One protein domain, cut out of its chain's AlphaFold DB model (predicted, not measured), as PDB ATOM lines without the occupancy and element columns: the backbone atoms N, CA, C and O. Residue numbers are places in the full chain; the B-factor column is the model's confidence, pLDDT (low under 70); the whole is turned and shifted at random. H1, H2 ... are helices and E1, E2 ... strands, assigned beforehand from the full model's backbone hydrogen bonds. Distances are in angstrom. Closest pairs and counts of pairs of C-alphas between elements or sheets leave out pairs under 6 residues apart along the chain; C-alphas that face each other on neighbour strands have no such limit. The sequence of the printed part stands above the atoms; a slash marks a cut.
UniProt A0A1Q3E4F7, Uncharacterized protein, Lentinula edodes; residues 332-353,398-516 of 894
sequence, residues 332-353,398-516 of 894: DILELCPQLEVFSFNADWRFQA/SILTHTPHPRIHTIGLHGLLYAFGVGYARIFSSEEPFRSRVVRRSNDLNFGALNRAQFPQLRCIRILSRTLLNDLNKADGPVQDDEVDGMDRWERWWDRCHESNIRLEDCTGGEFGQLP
ATOM      1  N   ASP A 332     -35.796 -25.260  18.039       89.50
ATOM      2  CA  ASP A 332     -35.818 -26.386  18.979       89.50
ATOM      3  C   ASP A 332     -35.197 -25.981  20.327       89.50
ATOM      4  O   ASP A 332     -35.765 -26.230  21.389       89.50
ATOM      5  N   ILE A 333     -34.060 -25.275  20.299       92.38
ATOM      6  CA  ILE A 333     -33.387 -24.768  21.509       92.38
ATOM      7  C   ILE A 333     -34.301 -23.828  22.306       92.38
ATOM      8  O   ILE A 333     -34.379 -23.925  23.534       92.38
ATOM      9  N   LEU A 334     -34.984 -22.907  21.623       93.69
ATOM     10  CA  LEU A 334     -35.834 -21.907  22.267       93.69
ATOM     11  C   LEU A 334     -37.138 -22.501  22.814       93.69
ATOM     12  O   LEU A 334     -37.637 -22.009  23.825       93.69
ATOM     13  N   GLU A 335     -37.667 -23.571  22.213       92.62
ATOM     14  CA  GLU A 335     -38.798 -24.319  22.782       92.62
ATOM     15  C   GLU A 335     -38.424 -25.028  24.090       92.62
ATOM     16  O   GLU A 335     -39.226 -25.059  25.029       92.62
ATOM     17  N   LEU A 336     -37.194 -25.537  24.186       95.56
ATOM     18  CA  LEU A 336     -36.673 -26.169  25.401       95.56
ATOM     19  C   LEU A 336     -36.355 -25.158  26.519       95.56
ATOM     20  O   LEU A 336     -36.309 -25.539  27.689       95.56
ATOM     21  N   CYS A 337     -36.167 -23.875  26.187       96.31
ATOM     22  CA  CYS A 337     -35.711 -22.835  27.119       96.31
ATOM     23  C   CYS A 337     -36.708 -21.667  27.280       96.31
ATOM     24  O   CYS A 337     -36.357 -20.519  27.014       96.31
ATOM     25  N   PRO A 338     -37.937 -21.881  27.787       95.00
ATOM     26  CA  PRO A 338     -38.989 -20.854  27.804       95.00
ATOM     27  C   PRO A 338     -38.734 -19.671  28.759       95.00
ATOM     28  O   PRO A 338     -39.421 -18.647  28.687       95.00
ATOM     29  N   GLN A 339     -37.805 -19.810  29.714       95.00
ATOM     30  CA  GLN A 339     -37.477 -18.772  30.702       95.00
ATOM     31  C   GLN A 339     -36.274 -17.906  30.304       95.00
ATOM     32  O   GLN A 339     -35.836 -17.077  31.103       95.00
ATOM     33  N   LEU A 340     -35.771 -18.071  29.078       96.06
ATOM     34  CA  LEU A 340     -34.548 -17.430  28.630       96.06
ATOM     35  C   LEU A 340     -34.698 -15.902  28.536       96.06
ATOM     36  O   LEU A 340     -35.661 -15.380  27.974       96.06
ATOM     37  N   GLU A 341     -33.737 -15.186  29.108       95.38
ATOM     38  CA  GLU A 341     -33.657 -13.719  29.142       95.38
ATOM     39  C   GLU A 341     -32.562 -13.220  28.183       95.38
ATOM     40  O   GLU A 341     -32.751 -12.229  27.468       95.38
ATOM     41  N   VAL A 342     -31.449 -13.963  28.113       95.88
ATOM     42  CA  VAL A 342     -30.300 -13.687  27.247       95.88
ATOM     43  C   VAL A 342     -29.925 -14.934  26.451       95.88
ATOM     44  O   VAL A 342     -29.699 -15.997  27.034       95.88
ATOM     45  N   PHE A 343     -29.815 -14.791  25.132       96.38
ATOM     46  CA  PHE A 343     -29.444 -15.881  24.228       96.38
ATOM     47  C   PHE A 343     -28.290 -15.474  23.317       96.38
ATOM     48  O   PHE A 343     -28.358 -14.416  22.701       96.38
ATOM     49  N   SER A 344     -27.261 -16.311  23.196       96.12
ATOM     50  CA  SER A 344     -26.145 -16.072  22.275       96.12
ATOM     51  C   SER A 344     -25.919 -17.269  21.367       96.12
ATOM     52  O   SER A 344     -25.915 -18.406  21.838       96.12
ATOM     53  N   PHE A 345     -25.724 -17.008  20.076       94.69
ATOM     54  CA  PHE A 345     -25.494 -18.038  19.064       94.69
ATOM     55  C   PHE A 345     -24.625 -17.509  17.916       94.69
ATOM     56  O   PHE A 345     -24.438 -16.298  17.766       94.69
ATOM     57  N   ASN A 346     -24.090 -18.400  17.076       92.06
ATOM     58  CA  ASN A 346     -23.340 -17.984  15.892       92.06
ATOM     59  C   ASN A 346     -24.287 -17.498  14.794       92.06
ATOM     60  O   ASN A 346     -25.065 -18.267  14.226       92.06
ATOM     61  N   ALA A 347     -24.131 -16.238  14.392       89.50
ATOM     62  CA  ALA A 347     -24.886 -15.670  13.278       89.50
ATOM     63  C   ALA A 347     -24.571 -16.353  11.932       89.50
ATOM     64  O   ALA A 347     -25.310 -16.171  10.963       89.50
ATOM     65  N   ASP A 348     -23.484 -17.128  11.856       85.62
ATOM     66  CA  ASP A 348     -23.028 -17.858  10.667       85.62
ATOM     67  C   ASP A 348     -23.804 -19.168  10.420       85.62
ATOM     68  O   ASP A 348     -23.619 -19.810   9.377       85.62
ATOM     69  N   TRP A 349     -24.662 -19.589  11.359       86.62
ATOM     70  CA  TRP A 349     -25.457 -20.808  11.221       86.62
ATOM     71  C   TRP A 349     -26.423 -20.732  10.039       86.62
ATOM     72  O   TRP A 349     -27.051 -19.709   9.763       86.62
ATOM     73  N   ARG A 350     -26.542 -21.852   9.324       74.06
ATOM     74  CA  ARG A 350     -27.383 -21.968   8.134       74.06
ATOM     75  C   ARG A 350     -28.681 -22.670   8.496       74.06
ATOM     76  O   ARG A 350     -28.678 -23.893   8.607       74.06
ATOM     77  N   PHE A 351     -29.768 -21.919   8.598       64.69
ATOM     78  CA  PHE A 351     -31.105 -22.502   8.694       64.69
ATOM     79  C   PHE A 351     -31.666 -22.753   7.295       64.69
ATOM     80  O   PHE A 351     -31.377 -22.024   6.340       64.69
ATOM     81  N   GLN A 352     -32.434 -23.826   7.146       47.00
ATOM     82  CA  GLN A 352     -33.036 -24.191   5.869       47.00
ATOM     83  C   GLN A 352     -34.084 -23.132   5.474       47.00
ATOM     84  O   GLN A 352     -34.980 -22.822   6.256       47.00
ATOM     85  N   ALA A 353     -33.987 -22.563   4.266       40.34
ATOM     86  CA  ALA A 353     -35.042 -21.696   3.737       40.34
ATOM     87  C   ALA A 353     -36.354 -22.500   3.600       40.34
ATOM     88  O   ALA A 353     -36.281 -23.688   3.256       40.34
ATOM     89  N   SER A 398     -34.784 -15.914   8.273       76.19
ATOM     90  CA  SER A 398     -34.692 -17.159   9.044       76.19
ATOM     91  C   SER A 398     -35.873 -17.290  10.014       76.19
ATOM     92  O   SER A 398     -36.369 -16.310  10.574       76.19
ATOM     93  N   ILE A 399     -36.343 -18.514  10.225       79.25
ATOM     94  CA  ILE A 399     -37.316 -18.807  11.278       79.25
ATOM     95  C   ILE A 399     -36.501 -19.196  12.506       79.25
ATOM     96  O   ILE A 399     -35.982 -20.305  12.563       79.25
ATOM     97  N   LEU A 400     -36.343 -18.271  13.457       82.75
ATOM     98  CA  LEU A 400     -35.629 -18.551  14.708       82.75
ATOM     99  C   LEU A 400     -36.561 -19.068  15.801       82.75
ATOM    100  O   LEU A 400     -36.110 -19.704  16.741       82.75
ATOM    101  N   THR A 401     -37.861 -18.809  15.684       83.94
ATOM    102  CA  THR A 401     -38.863 -19.258  16.650       83.94
ATOM    103  C   THR A 401     -40.096 -19.795  15.934       83.94
ATOM    104  O   THR A 401     -40.561 -19.210  14.954       83.94
ATOM    105  N   HIS A 402     -40.658 -20.898  16.434       83.50
ATOM    106  CA  HIS A 402     -41.987 -21.361  16.019       83.50
ATOM    107  C   HIS A 402     -43.100 -20.516  16.647       83.50
ATOM    108  O   HIS A 402     -44.125 -20.253  16.017       83.50
ATOM    109  N   THR A 403     -42.879 -20.049  17.879       83.31
ATOM    110  CA  THR A 403     -43.751 -19.110  18.588       83.31
ATOM    111  C   THR A 403     -42.922 -17.976  19.192       83.31
ATOM    112  O   THR A 403     -41.814 -18.240  19.659       83.31
ATOM    113  N   PRO A 404     -43.416 -16.722  19.201       88.69
ATOM    114  CA  PRO A 404     -42.640 -15.597  19.713       88.69
ATOM    115  C   PRO A 404     -42.154 -15.832  21.146       88.69
ATOM    116  O   PRO A 404     -42.958 -16.113  22.039       88.69
ATOM    117  N   HIS A 405     -40.850 -15.690  21.380       93.75
ATOM    118  CA  HIS A 405     -40.267 -15.982  22.682       93.75
ATOM    119  C   HIS A 405     -40.498 -14.809  23.656       93.75
ATOM    120  O   HIS A 405     -40.033 -13.694  23.404       93.75
ATOM    121  N   PRO A 406     -41.183 -15.014  24.797       91.25
ATOM    122  CA  PRO A 406     -41.769 -13.918  25.570       91.25
ATOM    123  C   PRO A 406     -40.775 -13.095  26.398       91.25
ATOM    124  O   PRO A 406     -41.108 -11.971  26.768       91.25
ATOM    125  N   ARG A 407     -39.601 -13.648  26.739       94.62
ATOM    126  CA  ARG A 407     -38.702 -13.085  27.770       94.62
ATOM    127  C   ARG A 407     -37.319 -12.653  27.284       94.62
ATOM    128  O   ARG A 407     -36.615 -11.987  28.038       94.62
ATOM    129  N   ILE A 408     -36.938 -12.991  26.052       96.06
ATOM    130  CA  ILE A 408     -35.605 -12.644  25.545       96.06
ATOM    131  C   ILE A 408     -35.577 -11.144  25.284       96.06
ATOM    132  O   ILE A 408     -36.353 -10.632  24.472       96.06
ATOM    133  N   HIS A 409     -34.683 -10.451  25.985       94.88
ATOM    134  CA  HIS A 409     -34.471  -9.017  25.820       94.88
ATOM    135  C   HIS A 409     -33.098  -8.678  25.231       94.88
ATOM    136  O   HIS A 409     -32.947  -7.595  24.664       94.88
ATOM    137  N   THR A 410     -32.120  -9.586  25.327       95.81
ATOM    138  CA  THR A 410     -30.765  -9.395  24.788       95.81
ATOM    139  C   THR A 410     -30.343 -10.609  23.970       95.81
ATOM    140  O   THR A 410     -30.456 -11.742  24.445       95.81
ATOM    141  N   ILE A 411     -29.839 -10.373  22.756       96.38
ATOM    142  CA  ILE A 411     -29.312 -11.421  21.875       96.38
ATOM    143  C   ILE A 411     -27.847 -11.139  21.545       96.38
ATOM    144  O   ILE A 411     -27.516 -10.046  21.100       96.38
ATOM    145  N   GLY A 412     -26.986 -12.130  21.755       96.25
ATOM    146  CA  GLY A 412     -25.565 -12.085  21.428       96.25
ATOM    147  C   GLY A 412     -25.251 -12.788  20.119       96.25
ATOM    148  O   GLY A 412     -25.716 -13.904  19.886       96.25
ATOM    149  N   LEU A 413     -24.434 -12.162  19.279       95.44
ATOM    150  CA  LEU A 413     -24.013 -12.728  18.003       95.44
ATOM    151  C   LEU A 413     -22.524 -13.067  18.026       95.44
ATOM    152  O   LEU A 413     -21.664 -12.184  18.070       95.44
ATOM    153  N   HIS A 414     -22.241 -14.367  17.958       93.75
ATOM    154  CA  HIS A 414     -20.914 -14.912  17.670       93.75
ATOM    155  C   HIS A 414     -20.651 -14.969  16.165       93.75
ATOM    156  O   HIS A 414     -21.579 -14.968  15.350       93.75
ATOM    157  N   GLY A 415     -19.378 -15.104  15.794       86.12
ATOM    158  CA  GLY A 415     -18.955 -15.204  14.398       86.12
ATOM    159  C   GLY A 415     -18.833 -13.832  13.746       86.12
ATOM    160  O   GLY A 415     -18.164 -12.955  14.291       86.12
ATOM    161  N   LEU A 416     -19.449 -13.656  12.572       90.19
ATOM    162  CA  LEU A 416     -19.470 -12.392  11.820       90.19
ATOM    163  C   LEU A 416     -18.106 -11.928  11.284       90.19
ATOM    164  O   LEU A 416     -17.998 -10.821  10.772       90.19
ATOM    165  N   LEU A 417     -17.070 -12.770  11.303       86.94
ATOM    166  CA  LEU A 417     -15.746 -12.397  10.783       86.94
ATOM    167  C   LEU A 417     -15.791 -11.997   9.299       86.94
ATOM    168  O   LEU A 417     -15.085 -11.097   8.867       86.94
ATOM    169  N   TYR A 418     -16.668 -12.624   8.508       86.19
ATOM    170  CA  TYR A 418     -16.846 -12.284   7.095       86.19
ATOM    171  C   TYR A 418     -17.819 -11.123   6.863       86.19
ATOM    172  O   TYR A 418     -18.017 -10.751   5.708       86.19
ATOM    173  N   ALA A 419     -18.447 -10.572   7.906       86.31
ATOM    174  CA  ALA A 419     -19.624  -9.719   7.789       86.31
ATOM    175  C   ALA A 419     -19.362  -8.415   7.021       86.31
ATOM    176  O   ALA A 419     -20.111  -8.101   6.098       86.31
ATOM    177  N   PHE A 420     -18.307  -7.692   7.388       89.06
ATOM    178  CA  PHE A 420     -18.070  -6.315   6.931       89.06
ATOM    179  C   PHE A 420     -16.865  -6.180   5.995       89.06
ATOM    180  O   PHE A 420     -16.465  -5.078   5.640       89.06
ATOM    181  N   GLY A 421     -16.286  -7.311   5.575       83.69
ATOM    182  CA  GLY A 421     -15.185  -7.328   4.611       83.69
ATOM    183  C   GLY A 421     -13.829  -6.897   5.162       83.69
ATOM    184  O   GLY A 421     -12.924  -6.687   4.366       83.69
ATOM    185  N   VAL A 422     -13.675  -6.796   6.479       85.62
ATOM    186  CA  VAL A 422     -12.446  -6.340   7.144       85.62
ATOM    187  C   VAL A 422     -11.564  -7.500   7.625       85.62
ATOM    188  O   VAL A 422     -11.991  -8.660   7.656       85.62
ATOM    189  N   GLY A 423     -10.322  -7.173   7.988       84.44
ATOM    190  CA  GLY A 423      -9.394  -8.083   8.657       84.44
ATOM    191  C   GLY A 423      -8.931  -9.282   7.830       84.44
ATOM    192  O   GLY A 423      -9.064  -9.341   6.604       84.44
ATOM    193  N   TYR A 424      -8.405 -10.293   8.527       79.06
ATOM    194  CA  TYR A 424      -7.879 -11.519   7.911       79.06
ATOM    195  C   TYR A 424      -8.942 -12.247   7.076       79.06
ATOM    196  O   TYR A 424      -8.649 -12.800   6.016       79.06
ATOM    197  N   ALA A 425     -10.208 -12.186   7.496       78.06
ATOM    198  CA  ALA A 425     -11.330 -12.786   6.783       78.06
ATOM    199  C   ALA A 425     -11.519 -12.227   5.358       78.06
ATOM    200  O   ALA A 425     -12.003 -12.962   4.489       78.06
ATOM    201  N   ARG A 426     -11.095 -10.982   5.081       79.00
ATOM    202  CA  ARG A 426     -11.071 -10.402   3.724       79.00
ATOM    203  C   ARG A 426     -10.167 -11.204   2.791       79.00
ATOM    204  O   ARG A 426     -10.585 -11.530   1.681       79.00
ATOM    205  N   ILE A 427      -8.983 -11.592   3.260       77.06
ATOM    206  CA  ILE A 427      -8.009 -12.375   2.484       77.06
ATOM    207  C   ILE A 427      -8.592 -13.755   2.141       77.06
ATOM    208  O   ILE A 427      -8.566 -14.178   0.992       77.06
ATOM    209  N   PHE A 428      -9.252 -14.427   3.087       75.81
ATOM    210  CA  PHE A 428      -9.942 -15.694   2.780       75.81
ATOM    211  C   PHE A 428     -11.132 -15.502   1.847       75.81
ATOM    212  O   PHE A 428     -11.487 -16.407   1.095       75.81
ATOM    213  N   SER A 429     -11.785 -14.339   1.908       73.25
ATOM    214  CA  SER A 429     -12.920 -14.048   1.041       73.25
ATOM    215  C   SER A 429     -12.514 -13.867  -0.424       73.25
ATOM    216  O   SER A 429     -13.336 -14.170  -1.288       73.25
ATOM    217  N   SER A 430     -11.273 -13.452  -0.707       73.75
ATOM    218  CA  SER A 430     -10.743 -13.391  -2.074       73.75
ATOM    219  C   SER A 430     -10.323 -14.773  -2.590       73.75
ATOM    220  O   SER A 430     -10.559 -15.078  -3.759       73.75
ATOM    221  N   GLU A 431      -9.798 -15.648  -1.724       78.00
ATOM    222  CA  GLU A 431      -9.449 -17.031  -2.086       78.00
ATOM    223  C   GLU A 431     -10.681 -17.941  -2.266       78.00
ATOM    224  O   GLU A 431     -10.758 -18.721  -3.218       78.00
ATOM    225  N   GLU A 432     -11.679 -17.835  -1.380       76.75
ATOM    226  CA  GLU A 432     -12.905 -18.646  -1.392       76.75
ATOM    227  C   GLU A 432     -14.193 -17.784  -1.373       76.75
ATOM    228  O   GLU A 432     -15.004 -17.862  -0.437       76.75
ATOM    229  N   PRO A 433     -14.481 -17.021  -2.447       79.38
ATOM    230  CA  PRO A 433     -15.581 -16.048  -2.484       79.38
ATOM    231  C   PRO A 433     -16.970 -16.678  -2.348       79.38
ATOM    232  O   PRO A 433     -17.930 -16.035  -1.928       79.38
ATOM    233  N   PHE A 434     -17.115 -17.958  -2.694       81.25
ATOM    234  CA  PHE A 434     -18.382 -18.659  -2.509       81.25
ATOM    235  C   PHE A 434     -18.711 -18.862  -1.026       81.25
ATOM    236  O   PHE A 434     -19.856 -18.675  -0.616       81.25
ATOM    237  N   ARG A 435     -17.726 -19.235  -0.202       77.75
ATOM    238  CA  ARG A 435     -17.953 -19.496   1.226       77.75
ATOM    239  C   ARG A 435     -18.294 -18.214   1.971       77.75
ATOM    240  O   ARG A 435     -19.292 -18.213   2.691       77.75
ATOM    241  N   SER A 436     -17.543 -17.141   1.734       80.94
ATOM    242  CA  SER A 436     -17.793 -15.828   2.339       80.94
ATOM    243  C   SER A 436     -19.188 -15.293   1.989       80.94
ATOM    244  O   SER A 436     -19.939 -14.928   2.891       80.94
ATOM    245  N   ARG A 437     -19.604 -15.353   0.714       83.00
ATOM    246  CA  ARG A 437     -20.956 -14.931   0.290       83.00
ATOM    247  C   ARG A 437     -22.069 -15.735   0.954       83.00
ATOM    248  O   ARG A 437     -23.087 -15.168   1.338       83.00
ATOM    249  N   VAL A 438     -21.901 -17.053   1.093       83.31
ATOM    250  CA  VAL A 438     -22.928 -17.881   1.743       83.31
ATOM    251  C   VAL A 438     -23.010 -17.589   3.244       83.31
ATOM    252  O   VAL A 438     -24.115 -17.559   3.788       83.31
ATOM    253  N   VAL A 439     -21.878 -17.349   3.917       85.50
ATOM    254  CA  VAL A 439     -21.867 -16.941   5.333       85.50
ATOM    255  C   VAL A 439     -22.552 -15.585   5.508       85.50
ATOM    256  O   VAL A 439     -23.502 -15.504   6.279       85.50
ATOM    257  N   ARG A 440     -22.194 -14.569   4.709       87.56
ATOM    258  CA  ARG A 440     -22.844 -13.242   4.734       87.56
ATOM    259  C   ARG A 440     -24.349 -13.315   4.505       87.56
ATOM    260  O   ARG A 440     -25.117 -12.711   5.247       87.56
ATOM    261  N   ARG A 441     -24.789 -14.115   3.526       86.75
ATOM    262  CA  ARG A 441     -26.224 -14.344   3.302       86.75
ATOM    263  C   ARG A 441     -26.889 -14.944   4.541       86.75
ATOM    264  O   ARG A 441     -27.975 -14.518   4.902       86.75
ATOM    265  N   SER A 442     -26.248 -15.910   5.195       87.94
ATOM    266  CA  SER A 442     -26.789 -16.532   6.415       87.94
ATOM    267  C   SER A 442     -26.874 -15.520   7.558       87.94
ATOM    268  O   SER A 442     -27.908 -15.426   8.210       87.94
ATOM    269  N   ASN A 443     -25.843 -14.689   7.728       91.56
ATOM    270  CA  ASN A 443     -25.851 -13.591   8.689       91.56
ATOM    271  C   ASN A 443     -27.027 -12.634   8.448       91.56
ATOM    272  O   ASN A 443     -27.716 -12.287   9.398       91.56
ATOM    273  N   ASP A 444     -27.291 -12.234   7.200       90.50
ATOM    274  CA  ASP A 444     -28.396 -11.322   6.867       90.50
ATOM    275  C   ASP A 444     -29.776 -11.923   7.132       90.50
ATOM    276  O   ASP A 444     -30.658 -11.238   7.657       90.50
ATOM    277  N   LEU A 445     -29.960 -13.203   6.796       88.94
ATOM    278  CA  LEU A 445     -31.199 -13.935   7.064       88.94
ATOM    279  C   LEU A 445     -31.454 -14.063   8.571       88.94
ATOM    280  O   LEU A 445     -32.584 -13.860   9.023       88.94
ATOM    281  N   ASN A 446     -30.402 -14.360   9.337       90.62
ATOM    282  CA  ASN A 446     -30.458 -14.519  10.789       90.62
ATOM    283  C   ASN A 446     -30.691 -13.181  11.479       90.62
ATOM    284  O   ASN A 446     -31.594 -13.078  12.301       90.62
ATOM    285  N   PHE A 447     -29.953 -12.140  11.094       92.44
ATOM    286  CA  PHE A 447     -30.130 -10.793  11.625       92.44
ATOM    287  C   PHE A 447     -31.518 -10.228  11.285       92.44
ATOM    288  O   PHE A 447     -32.147  -9.583  12.116       92.44
ATOM    289  N   GLY A 448     -32.060 -10.516  10.094       89.81
ATOM    290  CA  GLY A 448     -33.434 -10.139   9.723       89.81
ATOM    291  C   GLY A 448     -34.530 -10.793  10.553       89.81
ATOM    292  O   GLY A 448     -35.609 -10.218  10.710       89.81
ATOM    293  N   ALA A 449     -34.246 -11.952  11.135       89.25
ATOM    294  CA  ALA A 449     -35.156 -12.627  12.045       89.25
ATOM    295  C   ALA A 449     -35.145 -12.021  13.467       89.25
ATOM    296  O   ALA A 449     -36.103 -12.196  14.217       89.25
ATOM    297  N   LEU A 450     -34.119 -11.241  13.832       92.38
ATOM    298  CA  LEU A 450     -34.000 -10.581  15.141       92.38
ATOM    299  C   LEU A 450     -34.896  -9.339  15.224       92.38
ATOM    300  O   LEU A 450     -34.447  -8.199  15.145       92.38
ATOM    301  N   ASN A 451     -36.197  -9.561  15.370       91.12
ATOM    302  CA  ASN A 451     -37.196  -8.501  15.404       91.12
ATOM    303  C   ASN A 451     -38.219  -8.717  16.527       91.12
ATOM    304  O   ASN A 451     -38.323  -9.794  17.120       91.12
ATOM    305  N   ARG A 452     -39.027  -7.687  16.800       90.88
ATOM    306  CA  ARG A 452     -40.050  -7.729  17.858       90.88
ATOM    307  C   ARG A 452     -41.209  -8.689  17.579       90.88
ATOM    308  O   ARG A 452     -41.954  -9.001  18.502       90.88
ATOM    309  N   ALA A 453     -41.375  -9.161  16.341       89.50
ATOM    310  CA  ALA A 453     -42.401 -10.152  16.028       89.50
ATOM    311  C   ALA A 453     -42.018 -11.536  16.575       89.50
ATOM    312  O   ALA A 453     -42.875 -12.220  17.125       89.50
ATOM    313  N   GLN A 454     -40.740 -11.919  16.475       90.00
ATOM    314  CA  GLN A 454     -40.213 -13.157  17.065       90.00
ATOM    315  C   GLN A 454     -39.796 -12.983  18.535       90.00
ATOM    316  O   GLN A 454     -39.929 -13.916  19.323       90.00
ATOM    317  N   PHE A 455     -39.351 -11.785  18.929       95.06
ATOM    318  CA  PHE A 455     -38.861 -11.483  20.278       95.06
ATOM    319  C   PHE A 455     -39.491 -10.185  20.820       95.06
ATOM    320  O   PHE A 455     -38.879  -9.116  20.750       95.06
ATOM    321  N   PRO A 456     -40.711 -10.226  21.386       93.31
ATOM    322  CA  PRO A 456     -41.455  -9.021  21.771       93.31
ATOM    323  C   PRO A 456     -40.728  -8.102  22.764       93.31
ATOM    324  O   PRO A 456     -40.892  -6.880  22.713       93.31
ATOM    325  N   GLN A 457     -39.911  -8.674  23.653       94.19
ATOM    326  CA  GLN A 457     -39.149  -7.938  24.666       94.19
ATOM    327  C   GLN A 457     -37.728  -7.559  24.232       94.19
ATOM    328  O   GLN A 457     -37.005  -6.998  25.053       94.19
ATOM    329  N   LEU A 458     -37.331  -7.805  22.977       95.75
ATOM    330  CA  LEU A 458     -35.984  -7.511  22.486       95.75
ATOM    331  C   LEU A 458     -35.653  -6.021  22.644       95.75
ATOM    332  O   LEU A 458     -36.438  -5.149  22.265       95.75
ATOM    333  N   ARG A 459     -34.507  -5.729  23.255       94.38
ATOM    334  CA  ARG A 459     -34.007  -4.370  23.522       94.38
ATOM    335  C   ARG A 459     -32.601  -4.167  22.983       94.38
ATOM    336  O   ARG A 459     -32.291  -3.052  22.589       94.38
ATOM    337  N   CYS A 460     -31.782  -5.214  22.978       94.69
ATOM    338  CA  CYS A 460     -30.380  -5.141  22.591       94.69
ATOM    339  C   CYS A 460     -29.981  -6.351  21.735       94.69
ATOM    340  O   CYS A 460     -30.329  -7.493  22.053       94.69
ATOM    341  N   ILE A 461     -29.242  -6.081  20.661       96.31
ATOM    342  CA  ILE A 461     -28.473  -7.065  19.901       96.31
ATOM    343  C   ILE A 461     -27.005  -6.687  20.075       96.31
ATOM    344  O   ILE A 461     -26.620  -5.579  19.713       96.31
ATOM    345  N   ARG A 462     -26.199  -7.596  20.625       94.81
ATOM    346  CA  ARG A 462     -24.785  -7.359  20.924       94.81
ATOM    347  C   ARG A 462     -23.887  -8.221  20.044       94.81
ATOM    348  O   ARG A 462     -24.050  -9.442  19.994       94.81
ATOM    349  N   ILE A 463     -22.920  -7.607  19.374       94.31
ATOM    350  CA  ILE A 463     -21.881  -8.307  18.612       94.31
ATOM    351  C   ILE A 463     -20.752  -8.691  19.572       94.31
ATOM    352  O   ILE A 463     -20.148  -7.836  20.206       94.31
ATOM    353  N   LEU A 464     -20.463  -9.989  19.693       92.19
ATOM    354  CA  LEU A 464     -19.561 -10.517  20.730       92.19
ATOM    355  C   LEU A 464     -18.103 -10.665  20.263       92.19
ATOM    356  O   LEU A 464     -17.196 -10.888  21.066       92.19
ATOM    357  N   SER A 465     -17.859 -10.572  18.953       90.19
ATOM    358  CA  SER A 465     -16.546 -10.839  18.365       90.19
ATOM    359  C   SER A 465     -15.572  -9.679  18.581       90.19
ATOM    360  O   SER A 465     -15.611  -8.674  17.876       90.19
ATOM    361  N   ARG A 466     -14.635  -9.859  19.520       89.56
ATOM    362  CA  ARG A 466     -13.501  -8.938  19.734       89.56
ATOM    363  C   ARG A 466     -12.601  -8.818  18.506       89.56
ATOM    364  O   ARG A 466     -12.127  -7.735  18.199       89.56
ATOM    365  N   THR A 467     -12.369  -9.926  17.802       89.50
ATOM    366  CA  THR A 467     -11.551  -9.930  16.582       89.50
ATOM    367  C   THR A 467     -12.176  -9.044  15.514       89.50
ATOM    368  O   THR A 467     -11.479  -8.220  14.943       89.50
ATOM    369  N   LEU A 468     -13.493  -9.151  15.310       89.81
ATOM    370  CA  LEU A 468     -14.193  -8.309  14.345       89.81
ATOM    371  C   LEU A 468     -14.092  -6.824  14.699       89.81
ATOM    372  O   LEU A 468     -13.855  -6.015  13.814       89.81
ATOM    373  N   LEU A 469     -14.271  -6.467  15.973       90.38
ATOM    374  CA  LEU A 469     -14.229  -5.068  16.394       90.38
ATOM    375  C   LEU A 469     -12.811  -4.473  16.293       90.38
ATOM    376  O   LEU A 469     -12.662  -3.355  15.815       90.38
ATOM    377  N   ASN A 470     -11.768  -5.238  16.637       89.38
ATOM    378  CA  ASN A 470     -10.380  -4.837  16.372       89.38
ATOM    379  C   ASN A 470     -10.113  -4.664  14.865       89.38
ATOM    380  O   ASN A 470      -9.448  -3.713  14.468       89.38
ATOM    381  N   ASP A 471     -10.618  -5.576  14.027       89.06
ATOM    382  CA  ASP A 471     -10.449  -5.503  12.571       89.06
ATOM    383  C   ASP A 471     -11.200  -4.307  11.963       89.06
ATOM    384  O   ASP A 471     -10.701  -3.702  11.019       89.06
ATOM    385  N   LEU A 472     -12.371  -3.952  12.507       88.38
ATOM    386  CA  LEU A 472     -13.113  -2.742  12.139       88.38
ATOM    387  C   LEU A 472     -12.345  -1.484  12.543       88.38
ATOM    388  O   LEU A 472     -12.208  -0.594  11.721       88.38
ATOM    389  N   ASN A 473     -11.794  -1.430  13.757       88.94
ATOM    390  CA  ASN A 473     -10.975  -0.299  14.197       88.94
ATOM    391  C   ASN A 473      -9.739  -0.105  13.308       88.94
ATOM    392  O   ASN A 473      -9.451   0.998  12.868       88.94
ATOM    393  N   LYS A 474      -9.038  -1.196  12.968       87.44
ATOM    394  CA  LYS A 474      -7.880  -1.150  12.059       87.44
ATOM    395  C   LYS A 474      -8.228  -0.711  10.637       87.44
ATOM    396  O   LYS A 474      -7.346  -0.247   9.923       87.44
ATOM    397  N   ALA A 475      -9.464  -0.940  10.207       84.75
ATOM    398  CA  ALA A 475      -9.949  -0.585   8.880       84.75
ATOM    399  C   ALA A 475     -10.720   0.744   8.854       84.75
ATOM    400  O   ALA A 475     -11.246   1.084   7.799       84.75
ATOM    401  N   ASP A 476     -10.806   1.447   9.990       84.75
ATOM    402  CA  ASP A 476     -11.645   2.633  10.186       84.75
ATOM    403  C   ASP A 476     -13.107   2.416   9.739       84.75
ATOM    404  O   ASP A 476     -13.717   3.178   8.991       84.75
ATOM    405  N   GLY A 477     -13.668   1.284  10.168       85.69
ATOM    406  CA  GLY A 477     -15.043   0.880   9.895       85.69
ATOM    407  C   GLY A 477     -15.205  -0.199   8.811       85.69
ATOM    408  O   GLY A 477     -14.267  -0.921   8.461       85.69
ATOM    409  N   PRO A 478     -16.448  -0.423   8.340       87.69
ATOM    410  CA  PRO A 478     -16.755  -1.389   7.288       87.69
ATOM    411  C   PRO A 478     -16.153  -1.008   5.930       87.69
ATOM    412  O   PRO A 478     -16.026   0.163   5.588       87.69
ATOM    413  N   VAL A 479     -15.872  -2.009   5.093       85.69
ATOM    414  CA  VAL A 479     -15.354  -1.777   3.735       85.69
ATOM    415  C   VAL A 479     -16.360  -1.022   2.854       85.69
ATOM    416  O   VAL A 479     -17.528  -1.410   2.779       85.69
ATOM    417  N   GLN A 480     -15.865  -0.012   2.129       79.94
ATOM    418  CA  GLN A 480     -16.598   0.824   1.161       79.94
ATOM    419  C   GLN A 480     -16.192   0.517  -0.300       79.94
ATOM    420  O   GLN A 480     -15.863   1.411  -1.072       79.94
ATOM    421  N   ASP A 481     -16.135  -0.761  -0.672       73.44
ATOM    422  CA  ASP A 481     -15.648  -1.220  -1.983       73.44
ATOM    423  C   ASP A 481     -16.819  -1.739  -2.836       73.44
ATOM    424  O   ASP A 481     -17.697  -2.433  -2.319       73.44
ATOM    425  N   ASP A 482     -16.813  -1.478  -4.146       61.72
ATOM    426  CA  ASP A 482     -17.876  -1.888  -5.079       61.72
ATOM    427  C   ASP A 482     -18.074  -3.421  -5.117       61.72
ATOM    428  O   ASP A 482     -19.143  -3.926  -5.479       61.72
ATOM    429  N   GLU A 483     -17.046  -4.195  -4.746       65.44
ATOM    430  CA  GLU A 483     -17.104  -5.662  -4.706       65.44
ATOM    431  C   GLU A 483     -17.701  -6.234  -3.406       65.44
ATOM    432  O   GLU A 483     -18.151  -7.391  -3.379       65.44
ATOM    433  N   VAL A 484     -17.692  -5.464  -2.311       71.12
ATOM    434  CA  VAL A 484     -18.069  -5.913  -0.965       71.12
ATOM    435  C   VAL A 484     -18.938  -4.854  -0.290       71.12
ATOM    436  O   VAL A 484     -18.424  -3.847   0.175       71.12
ATOM    437  N   ASP A 485     -20.232  -5.154  -0.129       78.88
ATOM    438  CA  ASP A 485     -21.259  -4.266   0.452       78.88
ATOM    439  C   ASP A 485     -21.128  -4.030   1.975       78.88
ATOM    440  O   ASP A 485     -22.123  -3.980   2.690       78.88
ATOM    441  N   GLY A 486     -19.909  -3.925   2.514       84.06
ATOM    442  CA  GLY A 486     -19.651  -3.841   3.953       84.06
ATOM    443  C   GLY A 486     -20.408  -2.696   4.630       84.06
ATOM    444  O   GLY A 486     -21.124  -2.943   5.605       84.06
ATOM    445  N   MET A 487     -20.283  -1.481   4.092       87.38
ATOM    446  CA  MET A 487     -20.945  -0.288   4.626       87.38
ATOM    447  C   MET A 487     -22.465  -0.318   4.425       87.38
ATOM    448  O   MET A 487     -23.203  -0.241   5.404       87.38
ATOM    449  N   ASP A 488     -22.940  -0.572   3.201       86.94
ATOM    450  CA  ASP A 488     -24.378  -0.717   2.907       86.94
ATOM    451  C   ASP A 488     -25.048  -1.753   3.822       86.94
ATOM    452  O   ASP A 488     -26.204  -1.636   4.230       86.94
ATOM    453  N   ARG A 489     -24.331  -2.831   4.140       89.12
ATOM    454  CA  ARG A 489     -24.810  -3.890   5.024       89.12
ATOM    455  C   ARG A 489     -24.873  -3.448   6.477       89.12
ATOM    456  O   ARG A 489     -25.839  -3.809   7.152       89.12
ATOM    457  N   TRP A 490     -23.882  -2.691   6.942       90.31
ATOM    458  CA  TRP A 490     -23.893  -2.073   8.265       90.31
ATOM    459  C   TRP A 490     -25.070  -1.099   8.408       90.31
ATOM    460  O   TRP A 490     -25.863  -1.267   9.332       90.31
ATOM    461  N   GLU A 491     -25.275  -0.195   7.443       89.81
ATOM    462  CA  GLU A 491     -26.392   0.766   7.438       89.81
ATOM    463  C   GLU A 491     -27.747   0.050   7.466       89.81
ATOM    464  O   GLU A 491     -28.588   0.321   8.319       89.81
ATOM    465  N   ARG A 492     -27.933  -0.973   6.619       90.94
ATOM    466  CA  ARG A 492     -29.163  -1.790   6.616       90.94
ATOM    467  C   ARG A 492     -29.454  -2.445   7.965       90.94
ATOM    468  O   ARG A 492     -30.620  -2.669   8.302       90.94
ATOM    469  N   TRP A 493     -28.419  -2.866   8.688       92.44
ATOM    470  CA  TRP A 493     -28.563  -3.473  10.012       92.44
ATOM    471  C   TRP A 493     -28.885  -2.413  11.064       92.44
ATOM    472  O   TRP A 493     -29.805  -2.614  11.861       92.44
ATOM    473  N   TRP A 494     -28.172  -1.291  11.016       90.62
ATOM    474  CA  TRP A 494     -28.354  -0.143  11.890       90.62
ATOM    475  C   TRP A 494     -29.763   0.445  11.781       90.62
ATOM    476  O   TRP A 494     -30.483   0.485  12.779       90.62
ATOM    477  N   ASP A 495     -30.202   0.790  10.569       91.56
ATOM    478  CA  ASP A 495     -31.519   1.373  10.299       91.56
ATOM    479  C   ASP A 495     -32.639   0.465  10.802       91.56
ATOM    480  O   ASP A 495     -33.549   0.907  11.498       91.56
ATOM    481  N   ARG A 496     -32.537  -0.845  10.547       89.69
ATOM    482  CA  ARG A 496     -33.520  -1.826  11.029       89.69
ATOM    483  C   ARG A 496     -33.616  -1.847  12.555       89.69
ATOM    484  O   ARG A 496     -34.720  -1.939  13.107       89.69
ATOM    485  N   CYS A 497     -32.471  -1.828  13.233       91.88
ATOM    486  CA  CYS A 497     -32.400  -1.781  14.689       91.88
ATOM    487  C   CYS A 497     -32.997  -0.472  15.219       91.88
ATOM    488  O   CYS A 497     -33.855  -0.511  16.106       91.88
ATOM    489  N   HIS A 498     -32.632   0.657  14.611       90.00
ATOM    490  CA  HIS A 498     -33.110   1.987  14.969       90.00
ATOM    491  C   HIS A 498     -34.633   2.125  14.788       90.00
ATOM    492  O   HIS A 498     -35.337   2.486  15.733       90.00
ATOM    493  N   GLU A 499     -35.172   1.722  13.632       91.56
ATOM    494  CA  GLU A 499     -36.614   1.702  13.336       91.56
ATOM    495  C   GLU A 499     -37.407   0.840  14.329       91.56
ATOM    496  O   GLU A 499     -38.543   1.154  14.691       91.56
ATOM    497  N   SER A 500     -36.802  -0.254  14.801       89.25
ATOM    498  CA  SER A 500     -37.413  -1.169  15.770       89.25
ATOM    499  C   SER A 500     -37.164  -0.772  17.233       89.25
ATOM    500  O   SER A 500     -37.620  -1.483  18.140       89.25
ATOM    501  N   ASN A 501     -36.463   0.341  17.488       91.44
ATOM    502  CA  ASN A 501     -35.995   0.769  18.808       91.44
ATOM    503  C   ASN A 501     -35.259  -0.362  19.558       91.44
ATOM    504  O   ASN A 501     -35.610  -0.721  20.687       91.44
ATOM    505  N   ILE A 502     -34.322  -1.014  18.871       93.31
ATOM    506  CA  ILE A 502     -33.424  -2.048  19.393       93.31
ATOM    507  C   ILE A 502     -32.010  -1.468  19.329       93.31
ATOM    508  O   ILE A 502     -31.584  -1.022  18.269       93.31
ATOM    509  N   ARG A 503     -31.276  -1.487  20.443       92.62
ATOM    510  CA  ARG A 503     -29.875  -1.050  20.480       92.62
ATOM    511  C   ARG A 503     -28.999  -2.090  19.786       92.62
ATOM    512  O   ARG A 503     -29.105  -3.277  20.106       92.62
ATOM    513  N   LEU A 504     -28.161  -1.646  18.856       93.88
ATOM    514  CA  LEU A 504     -27.109  -2.464  18.267       93.88
ATOM    515  C   LEU A 504     -25.801  -2.118  18.978       93.88
ATOM    516  O   LEU A 504     -25.285  -1.017  18.822       93.88
ATOM    517  N   GLU A 505     -25.317  -3.040  19.804       93.31
ATOM    518  CA  GLU A 505     -24.136  -2.850  20.646       93.31
ATOM    519  C   GLU A 505     -22.961  -3.695  20.156       93.31
ATOM    520  O   GLU A 505     -23.138  -4.773  19.573       93.31
ATOM    521  N   ASP A 506     -21.753  -3.232  20.444       90.75
ATOM    522  CA  ASP A 506     -20.536  -4.021  20.295       90.75
ATOM    523  C   ASP A 506     -20.147  -4.738  21.601       90.75
ATOM    524  O   ASP A 506     -20.868  -4.709  22.604       90.75
ATOM    525  N   CYS A 507     -19.004  -5.427  21.604       88.12
ATOM    526  CA  CYS A 507     -18.549  -6.172  22.776       88.12
ATOM    527  C   CYS A 507     -18.094  -5.276  23.942       88.12
ATOM    528  O   CYS A 507     -17.954  -5.778  25.059       88.12
ATOM    529  N   THR A 508     -17.931  -3.968  23.727       86.81
ATOM    530  CA  THR A 508     -17.676  -2.976  24.782       86.81
ATOM    531  C   THR A 508     -18.945  -2.504  25.486       86.81
ATOM    532  O   THR A 508     -18.866  -1.911  26.556       86.81
ATOM    533  N   GLY A 509     -20.123  -2.801  24.926       84.06
ATOM    534  CA  GLY A 509     -21.408  -2.291  25.413       84.06
ATOM    535  C   GLY A 509     -21.766  -0.903  24.866       84.06
ATOM    536  O   GLY A 509     -22.885  -0.429  25.101       84.06
ATOM    537  N   GLY A 510     -20.852  -0.285  24.107       86.00
ATOM    538  CA  GLY A 510     -21.093   0.904  23.297       86.00
ATOM    539  C   GLY A 510     -21.951   0.611  22.066       86.00
ATOM    540  O   GLY A 510     -22.243  -0.545  21.740       86.00
ATOM    541  N   GLU A 511     -22.396   1.671  21.393       87.81
ATOM    542  CA  GLU A 511     -23.095   1.538  20.115       87.81
ATOM    543  C   GLU A 511     -22.153   0.971  19.046       87.81
ATOM    544  O   GLU A 511     -21.004   1.388  18.921       87.81
ATOM    545  N   PHE A 512     -22.630  -0.007  18.275       87.44
ATOM    546  CA  PHE A 512     -21.789  -0.699  17.307       87.44
ATOM    547  C   PHE A 512     -21.301   0.245  16.206       87.44
ATOM    548  O   PHE A 512     -22.094   0.691  15.382       87.44
ATOM    549  N   GLY A 513     -19.991   0.481  16.161       69.38
ATOM    550  CA  GLY A 513     -19.361   1.429  15.238       69.38
ATOM    551  C   GLY A 513     -18.783   2.661  15.933       69.38
ATOM    552  O   GLY A 513     -18.082   3.432  15.288       69.38
ATOM    553  N   GLN A 514     -19.009   2.831  17.240       74.88
ATOM    554  CA  GLN A 514     -18.322   3.848  18.023       74.88
ATOM    555  C   GLN A 514     -16.893   3.382  18.336       74.88
ATOM    556  O   GLN A 514     -16.653   2.594  19.252       74.88
ATOM    557  N   LEU A 515     -15.949   3.848  17.522       76.69
ATOM    558  CA  LEU A 515     -14.523   3.613  17.714       76.69
ATOM    559  C   LEU A 515     -13.992   4.439  18.900       76.69
ATOM    560  O   LEU A 515     -14.604   5.447  19.275       76.69
ATOM    561  N   PRO A 516     -12.897   3.998  19.544       74.25
ATOM    562  CA  PRO A 516     -12.270   4.780  20.595       74.25
ATOM    563  C   PRO A 516     -11.800   6.118  20.018       74.25
ATOM    564  O   PRO A 516     -11.156   6.158  18.975       74.25
TER     565      PRO A 516
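AT A GLANCE: This is residues 332 to 353 and 398 to 516 of the 894 residues of an uncharacterized protein of Lentinula edodes (UniProt A0A1Q3E4F7). A small twisted sheet of four short parallel strands forms one layer, and the two long helices H3 and H5 run side by side over it, the same way as each other, each grazing it with only a part of its length. H2 and H4 meet at a corner beyond the ends of the strands, while small H1 lies off the sheet at the opposite end of the longest axis. The 141 printed residues hold five named helices and four named strands, in the order H1 E1 E2 H2 H3 E3 H4 H5 E4; the sheet order is E1 E2 E3 E4, all parallel, and the class is mixed, helices and strands. The whole is compact, with a radius of gyration of the C-alphas of 14.9 A and spans of 41 by 34 by 23 A.

HOW THE PARTS SIT: In the sheet, E1 (342 to 346) is an edge strand beside E2 (410 to 414), with N 412 and O 343 at 2.8 A, within hydrogen-bond range. E2 and E3 (460 to 463) have N 413 and O 462 at 2.8 A. E3 and the other edge strand, E4 (503 to 505), have N 463 and O 505 at 2.8 A. E2, H2 (423 to 431), H3 (433 to 449) and E3 form a strand-helix-strand unit, two parallel neighbour strands with helices between, and its crossover is right-handed. E3, H4 (466 to 474), H5 (486 to 499) and E4 form another, also right-handed. H3 only grazes the sheet with residues 443 to 447, and H5 with 493 to 498. H3 and H5 are close but not clearly touching, the C-alphas of Phe 447 and Trp 493 being closest at 7.7 A; their shallow tilt is 6 degrees, the same way. H2 and H4 touch about perpendicular at 90 degrees, closest at the C-alphas of Gly 423 and Asp 471, 4.8 A. H2 and H3 only just touch, with 3 pairs of C-alphas within 8 A, only at the corner by their link; Ser 429 and Ser 436 have the closest C-alphas, 5.3 A. H1 (332 to 336) touches no helix. Every O i to N i+4 pair is within hydrogen-bond range in H1, H3, H4 and H5; in H2, 4 of 5 are.

IN THESE COORDINATES: H3 is 24.6 A long, H5 20.2 A, H2 14.0 A, E1 14.0 A, E2 13.3 A and H4 12.3 A. H1 begins at C-alpha 332, (-35.818, -26.386, 18.979). H3 ends at C-alpha 449, (-35.156, -12.627, 12.045), and E4 at C-alpha 505, (-24.136, -2.850, 20.646).

THE WHOLE: The C-alphas farthest apart, of Gln 339 and Asp 482, are 44.2 A apart. Residues 354 to 397 are not printed; C-alphas 353 and 398 are 7.0 A apart across this cut. The link from H4 to H5 is long, with 11 residues. Mean pLDDT of the printed part is 86.8; residues 351 to 353, 482 to 483 and 513 are under 70.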